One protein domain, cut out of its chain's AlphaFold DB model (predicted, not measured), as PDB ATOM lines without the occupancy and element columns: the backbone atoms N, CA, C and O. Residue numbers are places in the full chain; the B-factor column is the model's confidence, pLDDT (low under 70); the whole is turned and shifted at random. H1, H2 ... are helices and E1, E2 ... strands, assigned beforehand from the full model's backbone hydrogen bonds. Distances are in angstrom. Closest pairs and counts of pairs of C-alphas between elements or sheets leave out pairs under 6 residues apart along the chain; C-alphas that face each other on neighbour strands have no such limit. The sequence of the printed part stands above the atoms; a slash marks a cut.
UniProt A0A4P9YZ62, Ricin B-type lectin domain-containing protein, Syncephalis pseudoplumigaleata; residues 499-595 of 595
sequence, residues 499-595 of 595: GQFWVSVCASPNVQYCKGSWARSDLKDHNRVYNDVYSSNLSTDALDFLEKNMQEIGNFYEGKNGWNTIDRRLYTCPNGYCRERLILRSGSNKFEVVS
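What this domain is: This is residues 499 to 595 of the 595 residues of the protein "Ricin B-type lectin domain-containing protein" of Syncephalis pseudoplumigaleata (UniProt A0A4P9YZ62). A small sheet of three strands, E2, E1 and E3, has the hairpin E4 and E5 side by side with it along E3, in one row from E2 to E5. The helices H3 and H4 make a corner, with H4 grazing the three-stranded sheet by its residues 554 to 557 and H3 farther out, and the short helices H1 and H2 lie in the stretch of chain from E1 to E2. The printed part has 97 residues with four named helices and five named strands, in the order E1 H1 H2 E2 H3 H4 E3 E4 E5; its class is mixed, helices and strands, with under half of the residues in named elements. The first sheet has the order E2, E1, E3 and is mixed, and the second, E4 and E5, is antiparallel. The whole is compact, with a radius of gyration of the C-alphas of 12.9 A and spans of 37 by 28 by 23 A.

Where its parts are: E1 is residues 502 to 505, 10.1 A long, beginning at C-alpha 502 (326.654, 102.084, 226.460). E2 is residues 534 to 536, and E3, residues 567 to 571, is 11.9 A long. E4 is residues 581 to 584, 10.3 A long. E5 is residues 591 to 594, 9.4 A long, ending at C-alpha 594 (327.791, 90.609, 237.738). H3, residues 540 to 548, is 11.8 A long and begins at C-alpha 540 (323.172, 115.802, 225.088). H1 is residues 511 to 514, H2 residues 521 to 524 and H4 residues 553 to 557.

How they stand to each other: E1 is the inner strand. E1 and E3 are parallel at 33 degrees, with N 505 and O 570 2.9 A apart, within hydrogen-bond range. E2 and E1 are antiparallel at 161 degrees, with N 504 and O 535 at 2.8 A. E3 and E4 have 13 pairs of C-alphas within 8 A, the closest those of Arg 569 and Ile 583, 4.6 A apart. E4 and E5 are an antiparallel hairpin at 140 degrees, with N 583 and O 592 at 2.8 A. H4 only grazes the first sheet with residues 554 to 557, and H2 with 522 to 524. H3 and H4 touch only at the corner, where the C-alphas of Glu 547 and Ile 553 are 4.9 A apart. H1 and H3 are not on this sheet. In H3 and H4 every O i to N i+4 pair is within hydrogen-bond range; H1 and H2 are too short for such a pair.

The domain as a whole: The C-alphas farthest apart are those of Asn 549 and Ser 595, 39.3 A. The printed part has no cut, and no link is long. Mean pLDDT of the printed part is 70.9, and 48 residues are under 70, among them residues 516 to 527 and 565 to 595.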
ATOM      1  N   GLY A 499     332.275  98.870 224.455       68.25
ATOM      2  CA  GLY A 499     332.531  99.387 225.796       68.25
ATOM      3  C   GLY A 499     332.813 100.887 225.912       68.25
ATOM      4  O   GLY A 499     332.767 101.380 227.035       68.25
ATOM      5  N   GLN A 500     333.055 101.628 224.820       74.69
ATOM      6  CA  GLN A 500     333.082 103.099 224.886       74.69
ATOM      7  C   GLN A 500     331.694 103.729 224.865       74.69
ATOM      8  O   GLN A 500     331.522 104.793 225.447       74.69
ATOM      9  N   PHE A 501     330.720 103.080 224.236       78.69
ATOM     10  CA  PHE A 501     329.334 103.533 224.195       78.69
ATOM     11  C   PHE A 501     328.448 102.508 224.873       78.69
ATOM     12  O   PHE A 501     328.584 101.310 224.611       78.69
ATOM     13  N   TRP A 502     327.557 102.969 225.747       78.06
ATOM     14  CA  TRP A 502     326.654 102.084 226.460       78.06
ATOM     15  C   TRP A 502     325.261 102.665 226.681       78.06
ATOM     16  O   TRP A 502     325.060 103.877 226.752       78.06
ATOM     17  N   VAL A 503     324.305 101.748 226.843       79.94
ATOM     18  CA  VAL A 503     322.950 102.019 227.336       79.94
ATOM     19  C   VAL A 503     322.734 101.270 228.656       79.94
ATOM     20  O   VAL A 503     323.054 100.083 228.776       79.94
ATOM     21  N   SER A 504     322.196 101.980 229.643       77.31
ATOM     22  CA  SER A 504     321.715 101.482 230.933       77.31
ATOM     23  C   SER A 504     320.191 101.355 230.891       77.31
ATOM     24  O   SER A 504     319.522 102.205 230.301       77.31
ATOM     25  N   VAL A 505     319.641 100.317 231.526       76.12
ATOM     26  CA  VAL A 505     318.202 100.015 231.556       76.12
ATOM     27  C   VAL A 505     317.770  99.669 232.979       76.12
ATOM     28  O   VAL A 505     318.285  98.733 233.586       76.12
ATOM     29  N   CYS A 506     316.778 100.371 233.511       74.06
ATOM     30  CA  CYS A 506     316.116  99.972 234.742       74.06
ATOM     31  C   CYS A 506     315.118  98.842 234.466       74.06
ATOM     32  O   CYS A 506     314.098  99.047 233.811       74.06
ATOM     33  N   ALA A 507     315.397  97.649 234.995       68.06
ATOM     34  CA  ALA A 507     314.455  96.535 235.009       68.06
ATOM     35  C   ALA A 507     313.923  96.339 236.431       68.06
ATOM     36  O   ALA A 507     314.581  95.736 237.279       68.06
ATOM     37  N   SER A 508     312.723  96.855 236.692       68.75
ATOM     38  CA  SER A 508     312.040  96.680 237.970       68.75
ATOM     39  C   SER A 508     310.563  96.339 237.759       68.75
ATOM     40  O   SER A 508     309.926  96.965 236.912       68.75
ATOM     41  N   PRO A 509     309.975  95.404 238.533       63.88
ATOM     42  CA  PRO A 509     308.540  95.112 238.461       63.88
ATOM     43  C   PRO A 509     307.654  96.273 238.951       63.88
ATOM     44  O   PRO A 509     306.442  96.228 238.772       63.88
ATOM     45  N   ASN A 510     308.236  97.315 239.557       72.56
ATOM     46  CA  ASN A 510     307.549  98.560 239.889       72.56
ATOM     47  C   ASN A 510     308.297  99.750 239.267       72.56
ATOM     48  O   ASN A 510     309.414 100.070 239.673       72.56
ATOM     49  N   VAL A 511     307.646 100.436 238.323       69.94
ATOM     50  CA  VAL A 511     308.188 101.597 237.589       69.94
ATOM     51  C   VAL A 511     308.641 102.726 238.525       69.94
ATOM     52  O   VAL A 511     309.584 103.442 238.202       69.94
ATOM     53  N   GLN A 512     308.051 102.867 239.718       74.00
ATOM     54  CA  GLN A 512     308.475 103.886 240.689       74.00
ATOM     55  C   GLN A 512     309.918 103.683 241.179       74.00
ATOM     56  O   GLN A 512     310.588 104.651 241.519       74.00
ATOM     57  N   TYR A 513     310.443 102.452 241.161       73.94
ATOM     58  CA  TYR A 513     311.843 102.186 241.511       73.94
ATOM     59  C   TYR A 513     312.833 102.571 240.403       73.94
ATOM     60  O   TYR A 513     314.034 102.628 240.670       73.94
ATOM     61  N   CYS A 514     312.336 102.865 239.198       72.00
ATOM     62  CA  CYS A 514     313.115 103.408 238.087       72.00
ATOM     63  C   CYS A 514     313.169 104.941 238.063       72.00
ATOM     64  O   CYS A 514     313.997 105.505 237.360       72.00
ATOM     65  N   LYS A 515     312.348 105.627 238.869       70.50
ATOM     66  CA  LYS A 515     312.355 107.091 238.976       70.50
ATOM     67  C   LYS A 515     313.311 107.554 240.075       70.50
ATOM     68  O   LYS A 515     313.312 106.992 241.168       70.50
ATOM     69  N   GLY A 516     314.083 108.607 239.812       67.31
ATOM     70  CA  GLY A 516     314.991 109.227 240.786       67.31
ATOM     71  C   GLY A 516     316.415 109.414 240.262       67.31
ATOM     72  O   GLY A 516     316.702 109.179 239.089       67.31
ATOM     73  N   SER A 517     317.315 109.855 241.139       65.50
ATOM     74  CA  SER A 517     318.723 110.100 240.810       65.50
ATOM     75  C   SER A 517     319.538 108.811 240.874       65.50
ATOM     76  O   SER A 517     319.533 108.126 241.893       65.50
ATOM     77  N   TRP A 518     320.268 108.485 239.807       68.19
ATOM     78  CA  TRP A 518     321.079 107.267 239.750       68.19
ATOM     79  C   TRP A 518     322.171 107.268 240.826       68.19
ATOM     80  O   TRP A 518     322.859 108.265 241.006       68.19
ATOM     81  N   ALA A 519     322.354 106.166 241.559       62.12
ATOM     82  CA  ALA A 519     323.323 106.120 242.661       62.12
ATOM     83  C   ALA A 519     324.799 106.150 242.203       62.12
ATOM     84  O   ALA A 519     325.642 106.752 242.875       62.12
ATOM     85  N   ARG A 520     325.107 105.518 241.062       62.97
ATOM     86  CA  ARG A 520     326.458 105.413 240.476       62.97
ATOM     87  C   ARG A 520     326.924 106.741 239.876       62.97
ATOM     88  O   ARG A 520     326.185 107.331 239.097       62.97
ATOM     89  N   SER A 521     328.149 107.180 240.174       63.94
ATOM     90  CA  SER A 521     328.729 108.419 239.619       63.94
ATOM     91  C   SER A 521     328.769 108.411 238.090       63.94
ATOM     92  O   SER A 521     328.275 109.342 237.470       63.94
ATOM     93  N   ASP A 522     329.189 107.296 237.488       61.62
ATOM     94  CA  ASP A 522     329.200 107.096 236.033       61.62
ATOM     95  C   ASP A 522     327.803 107.071 235.379       61.62
ATOM     96  O   ASP A 522     327.704 107.061 234.157       61.62
ATOM     97  N   LEU A 523     326.722 107.090 236.170       64.75
ATOM     98  CA  LEU A 523     325.349 107.318 235.700       64.75
ATOM     99  C   LEU A 523     324.814 108.715 236.079       64.75
ATOM    100  O   LEU A 523     323.942 109.233 235.388       64.75
ATOM    101  N   LYS A 524     325.324 109.338 237.154       62.81
ATOM    102  CA  LYS A 524     324.973 110.711 237.575       62.81
ATOM    103  C   LYS A 524     325.450 111.755 236.577       62.81
ATOM    104  O   LYS A 524     324.721 112.701 236.304       62.81
ATOM    105  N   ASP A 525     326.635 111.560 236.009       60.25
ATOM    106  CA  ASP A 525     327.250 112.528 235.095       60.25
ATOM    107  C   ASP A 525     326.578 112.540 233.698       60.25
ATOM    108  O   ASP A 525     326.860 113.397 232.859       60.25
ATOM    109  N   HIS A 526     325.631 111.624 233.450       64.06
ATOM    110  CA  HIS A 526     324.869 111.492 232.206       64.06
ATOM    111  C   HIS A 526     323.376 111.784 232.440       64.06
ATOM    112  O   HIS A 526     322.512 110.907 232.432       64.06
ATOM    113  N   ASN A 527     323.090 113.074 232.652       53.78
ATOM    114  CA  ASN A 527     321.845 113.620 233.213       53.78
ATOM    115  C   ASN A 527     320.522 113.325 232.470       53.78
ATOM    116  O   ASN A 527     319.459 113.610 233.025       53.78
ATOM    117  N   ARG A 528     320.525 112.808 231.231       73.06
ATOM    118  CA  ARG A 528     319.287 112.610 230.453       73.06
ATOM    119  C   ARG A 528     318.766 111.179 230.582       73.06
ATOM    120  O   ARG A 528     319.338 110.244 230.027       73.06
ATOM    121  N   VAL A 529     317.646 111.031 231.290       75.69
ATOM    122  CA  VAL A 529     316.885 109.776 231.391       75.69
ATOM    123  C   VAL A 529     315.764 109.774 230.350       75.69
ATOM    124  O   VAL A 529     315.054 110.766 230.204       75.69
ATOM    125  N   TYR A 530     315.592 108.661 229.637       79.06
ATOM    126  CA  TYR A 530     314.534 108.460 228.643       79.06
ATOM    127  C   TYR A 530     313.503 107.434 229.141       79.06
ATOM    128  O   TYR A 530     313.865 106.384 229.680       79.06
ATOM    129  N   ASN A 531     312.212 107.751 228.980       75.81
ATOM    130  CA  ASN A 531     311.063 106.962 229.457       75.81
ATOM    131  C   ASN A 531     311.176 106.484 230.922       75.81
ATOM    132  O   ASN A 531     310.747 105.380 231.243       75.81
ATOM    133  N   ASP A 532     311.780 107.292 231.802       73.06
ATOM    134  CA  ASP A 532     312.055 106.975 233.216       73.06
ATOM    135  C   ASP A 532     312.864 105.682 233.471       73.06
ATOM    136  O   ASP A 532     312.973 105.255 234.617       73.06
ATOM    137  N   VAL A 533     313.433 105.036 232.444       74.75
ATOM    138  CA  VAL A 533     314.112 103.732 232.598       74.75
ATOM    139  C   VAL A 533     315.435 103.610 231.841       74.75
ATOM    140  O   VAL A 533     316.240 102.757 232.201       74.75
ATOM    141  N   TYR A 534     315.698 104.442 230.832       78.75
ATOM    142  CA  TYR A 534     316.914 104.373 230.016       78.75
ATOM    143  C   TYR A 534     317.876 105.530 230.298       78.75
ATOM    144  O   TYR A 534     317.449 106.663 230.505       78.75
ATOM    145  N   SER A 535     319.182 105.265 230.247       80.44
ATOM    146  CA  SER A 535     320.252 106.278 230.246       80.44
ATOM    147  C   SER A 535     321.414 105.795 229.365       80.44
ATOM    148  O   SER A 535     321.503 104.610 229.048       80.44
ATOM    149  N   SER A 536     322.295 106.692 228.930       83.44
ATOM    150  CA  SER A 536     323.451 106.384 228.075       83.44
ATOM    151  C   SER A 536     324.543 107.430 228.245       83.44
ATOM    152  O   SER A 536     324.226 108.584 228.517       83.44
ATOM    153  N   ASN A 537     325.794 107.083 227.946       81.19
ATOM    154  CA  ASN A 537     326.915 108.032 227.945       81.19
ATOM    155  C   ASN A 537     327.093 108.843 226.646       81.19
ATOM    156  O   ASN A 537     328.179 109.363 226.387       81.19
ATOM    157  N   LEU A 538     326.053 108.948 225.815       85.12
ATOM    158  CA  LEU A 538     326.049 109.901 224.707       85.12
ATOM    159  C   LEU A 538     325.941 111.340 225.230       85.12
ATOM    160  O   LEU A 538     325.319 111.598 226.261       85.12
ATOM    161  N   SER A 539     326.535 112.282 224.494       85.12
ATOM    162  CA  SER A 539     326.377 113.714 224.753       85.12
ATOM    163  C   SER A 539     324.911 114.138 224.600       85.12
ATOM    164  O   SER A 539     324.145 113.522 223.854       85.12
ATOM    165  N   THR A 540     324.517 115.227 225.267       86.12
ATOM    166  CA  THR A 540     323.172 115.802 225.088       86.12
ATOM    167  C   THR A 540     322.906 116.133 223.620       86.12
ATOM    168  O   THR A 540     321.820 115.830 223.140       86.12
ATOM    169  N   ASP A 541     323.909 116.639 222.897       88.25
ATOM    170  CA  ASP A 541     323.825 116.961 221.468       88.25
ATOM    171  C   ASP A 541     323.559 115.717 220.603       88.25
ATOM    172  O   ASP A 541     322.727 115.759 219.699       88.25
ATOM    173  N   ALA A 542     324.205 114.582 220.898       89.88
ATOM    174  CA  ALA A 542     323.955 113.320 220.201       89.88
ATOM    175  C   ALA A 542     322.557 112.756 220.496       89.88
ATOM    176  O   ALA A 542     321.906 112.223 219.597       89.88
ATOM    177  N   LEU A 543     322.067 112.899 221.732       89.56
ATOM    178  CA  LEU A 543     320.704 112.502 222.102       89.56
ATOM    179  C   LEU A 543     319.647 113.406 221.453       89.56
ATOM    180  O   LEU A 543     318.646 112.906 220.945       89.56
ATOM    181  N   ASP A 544     319.893 114.716 221.409       90.81
ATOM    182  CA  ASP A 544     319.064 115.683 220.691       90.81
ATOM    183  C   ASP A 544     319.032 115.392 219.188       90.81
ATOM    184  O   ASP A 544     317.962 115.427 218.587       90.81
ATOM    185  N   PHE A 545     320.169 115.048 218.580       92.00
ATOM    186  CA  PHE A 545     320.235 114.687 217.164       92.00
ATOM    187  C   PHE A 545     319.490 113.371 216.869       92.00
ATOM    188  O   PHE A 545     318.731 113.287 215.897       92.00
ATOM    189  N   LEU A 546     319.623 112.361 217.740       91.25
ATOM    190  CA  LEU A 546     318.860 111.108 217.655       91.25
ATOM    191  C   LEU A 546     317.343 111.330 217.766       91.25
ATOM    192  O   LEU A 546     316.578 110.643 217.089       91.25
ATOM    193  N   GLU A 547     316.898 112.265 218.603       90.62
ATOM    194  CA  GLU A 547     315.483 112.594 218.805       90.62
ATOM    195  C   GLU A 547     314.919 113.468 217.676       90.62
ATOM    196  O   GLU A 547     313.926 113.106 217.046       90.62
ATOM    197  N   LYS A 548     315.557 114.612 217.411       90.00
ATOM    198  CA  LYS A 548     315.011 115.711 216.600       90.00
ATOM    199  C   LYS A 548     315.294 115.544 215.110       90.00
ATOM    200  O   LYS A 548     314.423 115.837 214.295       90.00
ATOM    201  N   ASN A 549     316.489 115.071 214.750       88.81
ATOM    202  CA  ASN A 549     316.920 114.944 213.355       88.81
ATOM    203  C   ASN A 549     316.675 113.532 212.814       88.81
ATOM    204  O   ASN A 549     316.121 113.371 211.731       88.81
ATOM    205  N   MET A 550     317.064 112.502 213.570       90.00
ATOM    206  CA  MET A 550     316.970 111.110 213.114       90.00
ATOM    207  C   MET A 550     315.630 110.448 213.464       90.00
ATOM    208  O   MET A 550     315.203 109.540 212.753       90.00
ATOM    209  N   GLN A 551     314.956 110.902 214.531       90.56
ATOM    210  CA  GLN A 551     313.753 110.272 215.108       90.56
ATOM    211  C   GLN A 551     313.979 108.804 215.530       90.56
ATOM    212  O   GLN A 551     313.067 107.982 215.510       90.56
ATOM    213  N   GLU A 552     315.208 108.475 215.929       90.69
ATOM    214  CA  GLU A 552     315.656 107.125 216.280       90.69
ATOM    215  C   GLU A 552     315.841 106.914 217.790       90.69
ATOM    216  O   GLU A 552     316.156 105.800 218.194       90.69
ATOM    217  N   ILE A 553     315.639 107.926 218.644       89.31
ATOM    218  CA  ILE A 553     315.933 107.839 220.092       89.31
ATOM    219  C   ILE A 553     315.311 106.608 220.786       89.31
ATOM    220  O   ILE A 553     315.995 105.921 221.545       89.31
ATOM    221  N   GLY A 554     314.059 106.257 220.466       84.75
ATOM    222  CA  GLY A 554     313.414 105.042 220.980       84.75
ATOM    223  C   GLY A 554     314.057 103.756 220.445       84.75
ATOM    224  O   GLY A 554     314.376 102.853 221.217       84.75
ATOM    225  N   ASN A 555     314.334 103.696 219.138       87.31
ATOM    226  CA  ASN A 555     315.017 102.563 218.504       87.31
ATOM    227  C   ASN A 555     316.446 102.379 219.032       87.31
ATOM    228  O   ASN A 555     316.890 101.242 219.156       87.31
ATOM    229  N   PHE A 556     317.146 103.466 219.361       87.25
ATOM    230  CA  PHE A 556     318.471 103.462 219.974       87.25
ATOM    231  C   PHE A 556     318.431 102.847 221.381       87.25
ATOM    232  O   PHE A 556     319.124 101.863 221.636       87.25
ATOM    233  N   TYR A 557     317.574 103.358 222.272       83.50
ATOM    234  CA  TYR A 557     317.490 102.875 223.657       83.50
ATOM    235  C   TYR A 557     316.944 101.444 223.767       83.50
ATOM    236  O   TYR A 557     317.498 100.610 224.488       83.50
ATOM    237  N   GLU A 558     315.913 101.110 222.990       80.12
ATOM    238  CA  GLU A 558     315.388  99.744 222.878       80.12
ATOM    239  C   GLU A 558     316.278  98.840 222.003       80.12
ATOM    240  O   GLU A 558     316.047  97.630 221.898       80.12
ATOM    241  N   GLY A 559     317.309  99.414 221.377       78.25
ATOM    242  CA  GLY A 559     318.238  98.801 220.434       78.25
ATOM    243  C   GLY A 559     317.566  97.960 219.340       78.25
ATOM    244  O   GLY A 559     317.990  96.834 219.067       78.25
ATOM    245  N   LYS A 560     316.489  98.485 218.753       82.75
ATOM    246  CA  LYS A 560     315.804  97.951 217.565       82.75
ATOM    247  C   LYS A 560     316.527  98.419 216.290       82.75
ATOM    248  O   LYS A 560     317.530  99.120 216.364       82.75
ATOM    249  N   ASN A 561     316.066  98.007 215.108       80.19
ATOM    250  CA  ASN A 561     316.488  98.546 213.798       80.19
ATOM    251  C   ASN A 561     318.018  98.596 213.515       80.19
ATOM    252  O   ASN A 561     318.490  99.390 212.697       80.19
ATOM    253  N   GLY A 562     318.802  97.716 214.151       76.62
ATOM    254  CA  GLY A 562     320.266  97.622 214.001       76.62
ATOM    255  C   GLY A 562     321.092  98.302 215.101       76.62
ATOM    256  O   GLY A 562     322.315  98.196 215.091       76.62
ATOM    257  N   TRP A 563     320.456  98.943 216.086       81.81
ATOM    258  CA  TRP A 563     321.124  99.537 217.254       81.81
ATOM    259  C   TRP A 563     321.536  98.507 218.330       81.81
ATOM    260  O   TRP A 563     322.098  98.858 219.364       81.81
ATOM    261  N   ASN A 564     321.298  97.212 218.098       71.44
ATOM    262  CA  ASN A 564     321.675  96.112 218.994       71.44
ATOM    263  C   ASN A 564     323.185  95.804 219.039       71.44
ATOM    264  O   ASN A 564     323.604  94.975 219.844       71.44
ATOM    265  N   THR A 565     323.986  96.449 218.191       65.81
ATOM    266  CA  THR A 565     325.454  96.350 218.172       65.81
ATOM    267  C   THR A 565     326.123  97.145 219.298       65.81
ATOM    268  O   THR A 565     327.277  96.871 219.637       65.81
ATOM    269  N   ILE A 566     325.407  98.098 219.902       67.81
ATOM    270  CA  ILE A 566     325.881  98.903 221.030       67.81
ATOM    271  C   ILE A 566     325.725  98.110 222.331       67.81
ATOM    272  O   ILE A 566     324.756  97.383 222.546       67.81
ATOM    273  N   ASP A 567     326.706  98.256 223.211       66.62
ATOM    274  CA  ASP A 567     326.800  97.540 224.474       66.62
ATOM    275  C   ASP A 567     325.732  97.981 225.497       66.62
ATOM    276  O   ASP A 567     325.757  99.092 226.025       66.62
ATOM    277  N   ARG A 568     324.798  97.090 225.851       65.00
ATOM    278  CA  ARG A 568     323.709  97.393 226.801       65.00
ATOM    279  C   ARG A 568     324.050  96.879 228.195       65.00
ATOM    280  O   ARG A 568     323.625  95.808 228.626       65.00
ATOM    281  N   ARG A 569     324.937  97.608 228.864       61.19
ATOM    282  CA  ARG A 569     325.788  97.041 229.918       61.19
ATOM    283  C   ARG A 569     325.323  97.229 231.353       61.19
ATOM    284  O   ARG A 569     325.994  96.703 232.228       61.19
ATOM    285  N   LEU A 570     324.257  97.969 231.640       58.50
ATOM    286  CA  LEU A 570     323.963  98.329 233.032       58.50
ATOM    287  C   LEU A 570     322.483  98.164 233.375       58.50
ATOM    288  O   LEU A 570     321.663  99.021 233.068       58.50
ATOM    289  N   TYR A 571     322.161  97.080 234.081       61.16
ATOM    290  CA  TYR A 571     320.913  96.977 234.829       61.16
ATOM    291  C   TYR A 571     321.128  97.489 236.248       61.16
ATOM    292  O   TYR A 571     321.773  96.844 237.074       61.16
ATOM    293  N   THR A 572     320.613  98.685 236.517       61.47
ATOM    294  CA  THR A 572     320.564  99.279 237.857       61.47
ATOM    295  C   THR A 572     319.236 100.020 238.008       61.47
ATOM    296  O   THR A 572     318.581 100.331 237.016       61.47
ATOM    297  N   CYS A 573     318.824 100.298 239.238       65.44
ATOM    298  CA  CYS A 573     317.643 101.108 239.526       65.44
ATOM    299  C   CYS A 573     318.123 102.321 240.326       65.44
ATOM    300  O   CYS A 573     318.937 102.107 241.232       65.44
ATOM    301  N   PRO A 574     317.686 103.563 240.033       64.25
ATOM    302  CA  PRO A 574     318.299 104.760 240.606       64.25
ATOM    303  C   PRO A 574     318.445 104.727 242.128       64.25
ATOM    304  O   PRO A 574     319.511 105.034 242.656       64.25
ATOM    305  N   ASN A 575     317.411 104.218 242.799       64.81
ATOM    306  CA  ASN A 575     317.305 104.142 244.255       64.81
ATOM    307  C   ASN A 575     317.855 102.825 244.857       64.81
ATOM    308  O   ASN A 575     317.602 102.525 246.019       64.81
ATOM    309  N   GLY A 576     318.559 101.993 244.079       60.81
ATOM    310  CA  GLY A 576     319.220 100.769 244.563       60.81
ATOM    311  C   GLY A 576     318.317  99.555 244.848       60.81
ATOM    312  O   GLY A 576     318.825  98.513 245.242       60.81
ATOM    313  N   TYR A 577     317.001  99.634 244.616       63.50
ATOM    314  CA  TYR A 577     316.032  98.579 244.979       63.50
ATOM    315  C   TYR A 577     316.065  97.286 244.135       63.50
ATOM    316  O   TYR A 577     315.230  96.403 244.336       63.50
ATOM    317  N   CYS A 578     316.991  97.151 243.186       61.50
ATOM    318  CA  CYS A 578     317.046  96.008 242.272       61.50
ATOM    319  C   CYS A 578     318.193  95.067 242.652       61.50
ATOM    320  O   CYS A 578     319.326  95.501 242.834       61.50
ATOM    321  N   ARG A 579     317.860  93.780 242.827       51.81
ATOM    322  CA  ARG A 579     318.674  92.812 243.586       51.81
ATOM    323  C   ARG A 579     319.982  92.383 242.920       51.81
ATOM    324  O   ARG A 579     320.888  91.975 243.634       51.81
ATOM    325  N   GLU A 580     320.079  92.452 241.596       54.47
ATOM    326  CA  GLU A 580     321.221  91.927 240.841       54.47
ATOM    327  C   GLU A 580     321.633  92.895 239.731       54.47
ATOM    328  O   GLU A 580     320.788  93.514 239.080       54.47
ATOM    329  N   ARG A 581     322.946  93.013 239.502       56.22
ATOM    330  CA  ARG A 581     323.495  93.712 238.338       56.22
ATOM    331  C   ARG A 581     323.544  92.717 237.189       56.22
ATOM    332  O   ARG A 581     324.176  91.672 237.313       56.22
ATOM    333  N   LEU A 582     322.927  93.061 236.068       56.22
ATOM    334  CA  LEU A 582     323.023  92.285 234.837       56.22
ATOM    335  C   LEU A 582     323.853  93.056 233.798       56.22
ATOM    336  O   LEU A 582     323.764  94.284 233.713       56.22
ATOM    337  N   ILE A 583     324.623  92.330 232.989       57.12
ATOM    338  CA  ILE A 583     325.233  92.801 231.740       57.12
ATOM    339  C   ILE A 583     324.580  92.057 230.574       57.12
ATOM    340  O   ILE A 583     324.512  90.829 230.578       57.12
ATOM    341  N   LEU A 584     324.173  92.788 229.532       53.81
ATOM    342  CA  LEU A 584     323.955  92.223 228.202       53.81
ATOM    343  C   LEU A 584     325.170  92.580 227.332       53.81
ATOM    344  O   LEU A 584     325.376  93.744 226.979       53.81
ATOM    345  N   ARG A 585     326.018  91.594 227.013       53.34
ATOM    346  CA  ARG A 585     327.142  91.806 226.083       53.34
ATOM    347  C   ARG A 585     326.605  92.101 224.683       53.34
ATOM    348  O   ARG A 585     325.627  91.477 224.275       53.34
ATOM    349  N   SER A 586     327.259  92.991 223.932       46.81
ATOM    350  CA  SER A 586     326.936  93.199 222.511       46.81
ATOM    351  C   SER A 586     326.876  91.859 221.753       46.81
ATOM    352  O   SER A 586     327.748  91.004 221.916       46.81
ATOM    353  N   GLY A 587     325.804  91.649 220.983       45.66
ATOM    354  CA  GLY A 587     325.528  90.394 220.271       45.66
ATOM    355  C   GLY A 587     324.956  89.238 221.113       45.66
ATOM    356  O   GLY A 587     324.608  88.206 220.543       45.66
ATOM    357  N   SER A 588     324.816  89.384 222.436       48.72
ATOM    358  CA  SER A 588     324.139  88.408 223.301       48.72
ATOM    359  C   SER A 588     322.663  88.766 223.499       48.72
ATOM    360  O   SER A 588     322.326  89.925 223.716       48.72
ATOM    361  N   ASN A 589     321.798  87.748 223.526       51.84
ATOM    362  CA  ASN A 589     320.410  87.850 224.006       51.84
ATOM    363  C   ASN A 589     320.257  87.338 225.456       51.84
ATOM    364  O   ASN A 589     319.140  87.180 225.943       51.84
ATOM    365  N   LYS A 590     321.367  87.003 226.128       47.94
ATOM    366  CA  LYS A 590     321.400  86.452 227.489       47.94
ATOM    367  C   LYS A 590     322.094  87.412 228.444       47.94
ATOM    368  O   LYS A 590     323.198  87.878 228.160       47.94
ATOM    369  N   PHE A 591     321.452  87.639 229.582       56.66
ATOM    370  CA  PHE A 591     321.988  88.420 230.686       56.66
ATOM    371  C   PHE A 591     323.014  87.612 231.484       56.66
ATOM    372  O   PHE A 591     322.762  86.462 231.841       56.66
ATOM    373  N   GLU A 592     324.149  88.231 231.782       57.25
ATOM    374  CA  GLU A 592     325.151  87.727 232.720       57.25
ATOM    375  C   GLU A 592     325.012  88.485 234.043       57.25
ATOM    376  O   GLU A 592     325.014  89.717 234.044       57.25
ATOM    377  N   VAL A 593     324.896  87.767 235.164       56.41
ATOM    378  CA  VAL A 593     324.936  88.378 236.502       56.41
ATOM    379  C   VAL A 593     326.365  88.817 236.802       56.41
ATOM    380  O   VAL A 593     327.307  88.041 236.643       56.41
ATOM    381  N   VAL A 594     326.521  90.055 237.266       53.47
ATOM    382  CA  VAL A 594     327.791  90.609 237.738       53.47
ATOM    383  C   VAL A 594     327.701  90.811 239.243       53.47
ATOM    384  O   VAL A 594     327.050  91.744 239.712       53.47
ATOM    385  N   SER A 595     328.366  89.930 239.987       50.56
ATOM    386  CA  SER A 595     328.638  90.089 241.422       50.56
ATOM    387  C   SER A 595     329.479  91.347 241.678       50.56
ATOM    388  O   SER A 595     330.627  91.351 241.179       50.56
TER     389      SER A 595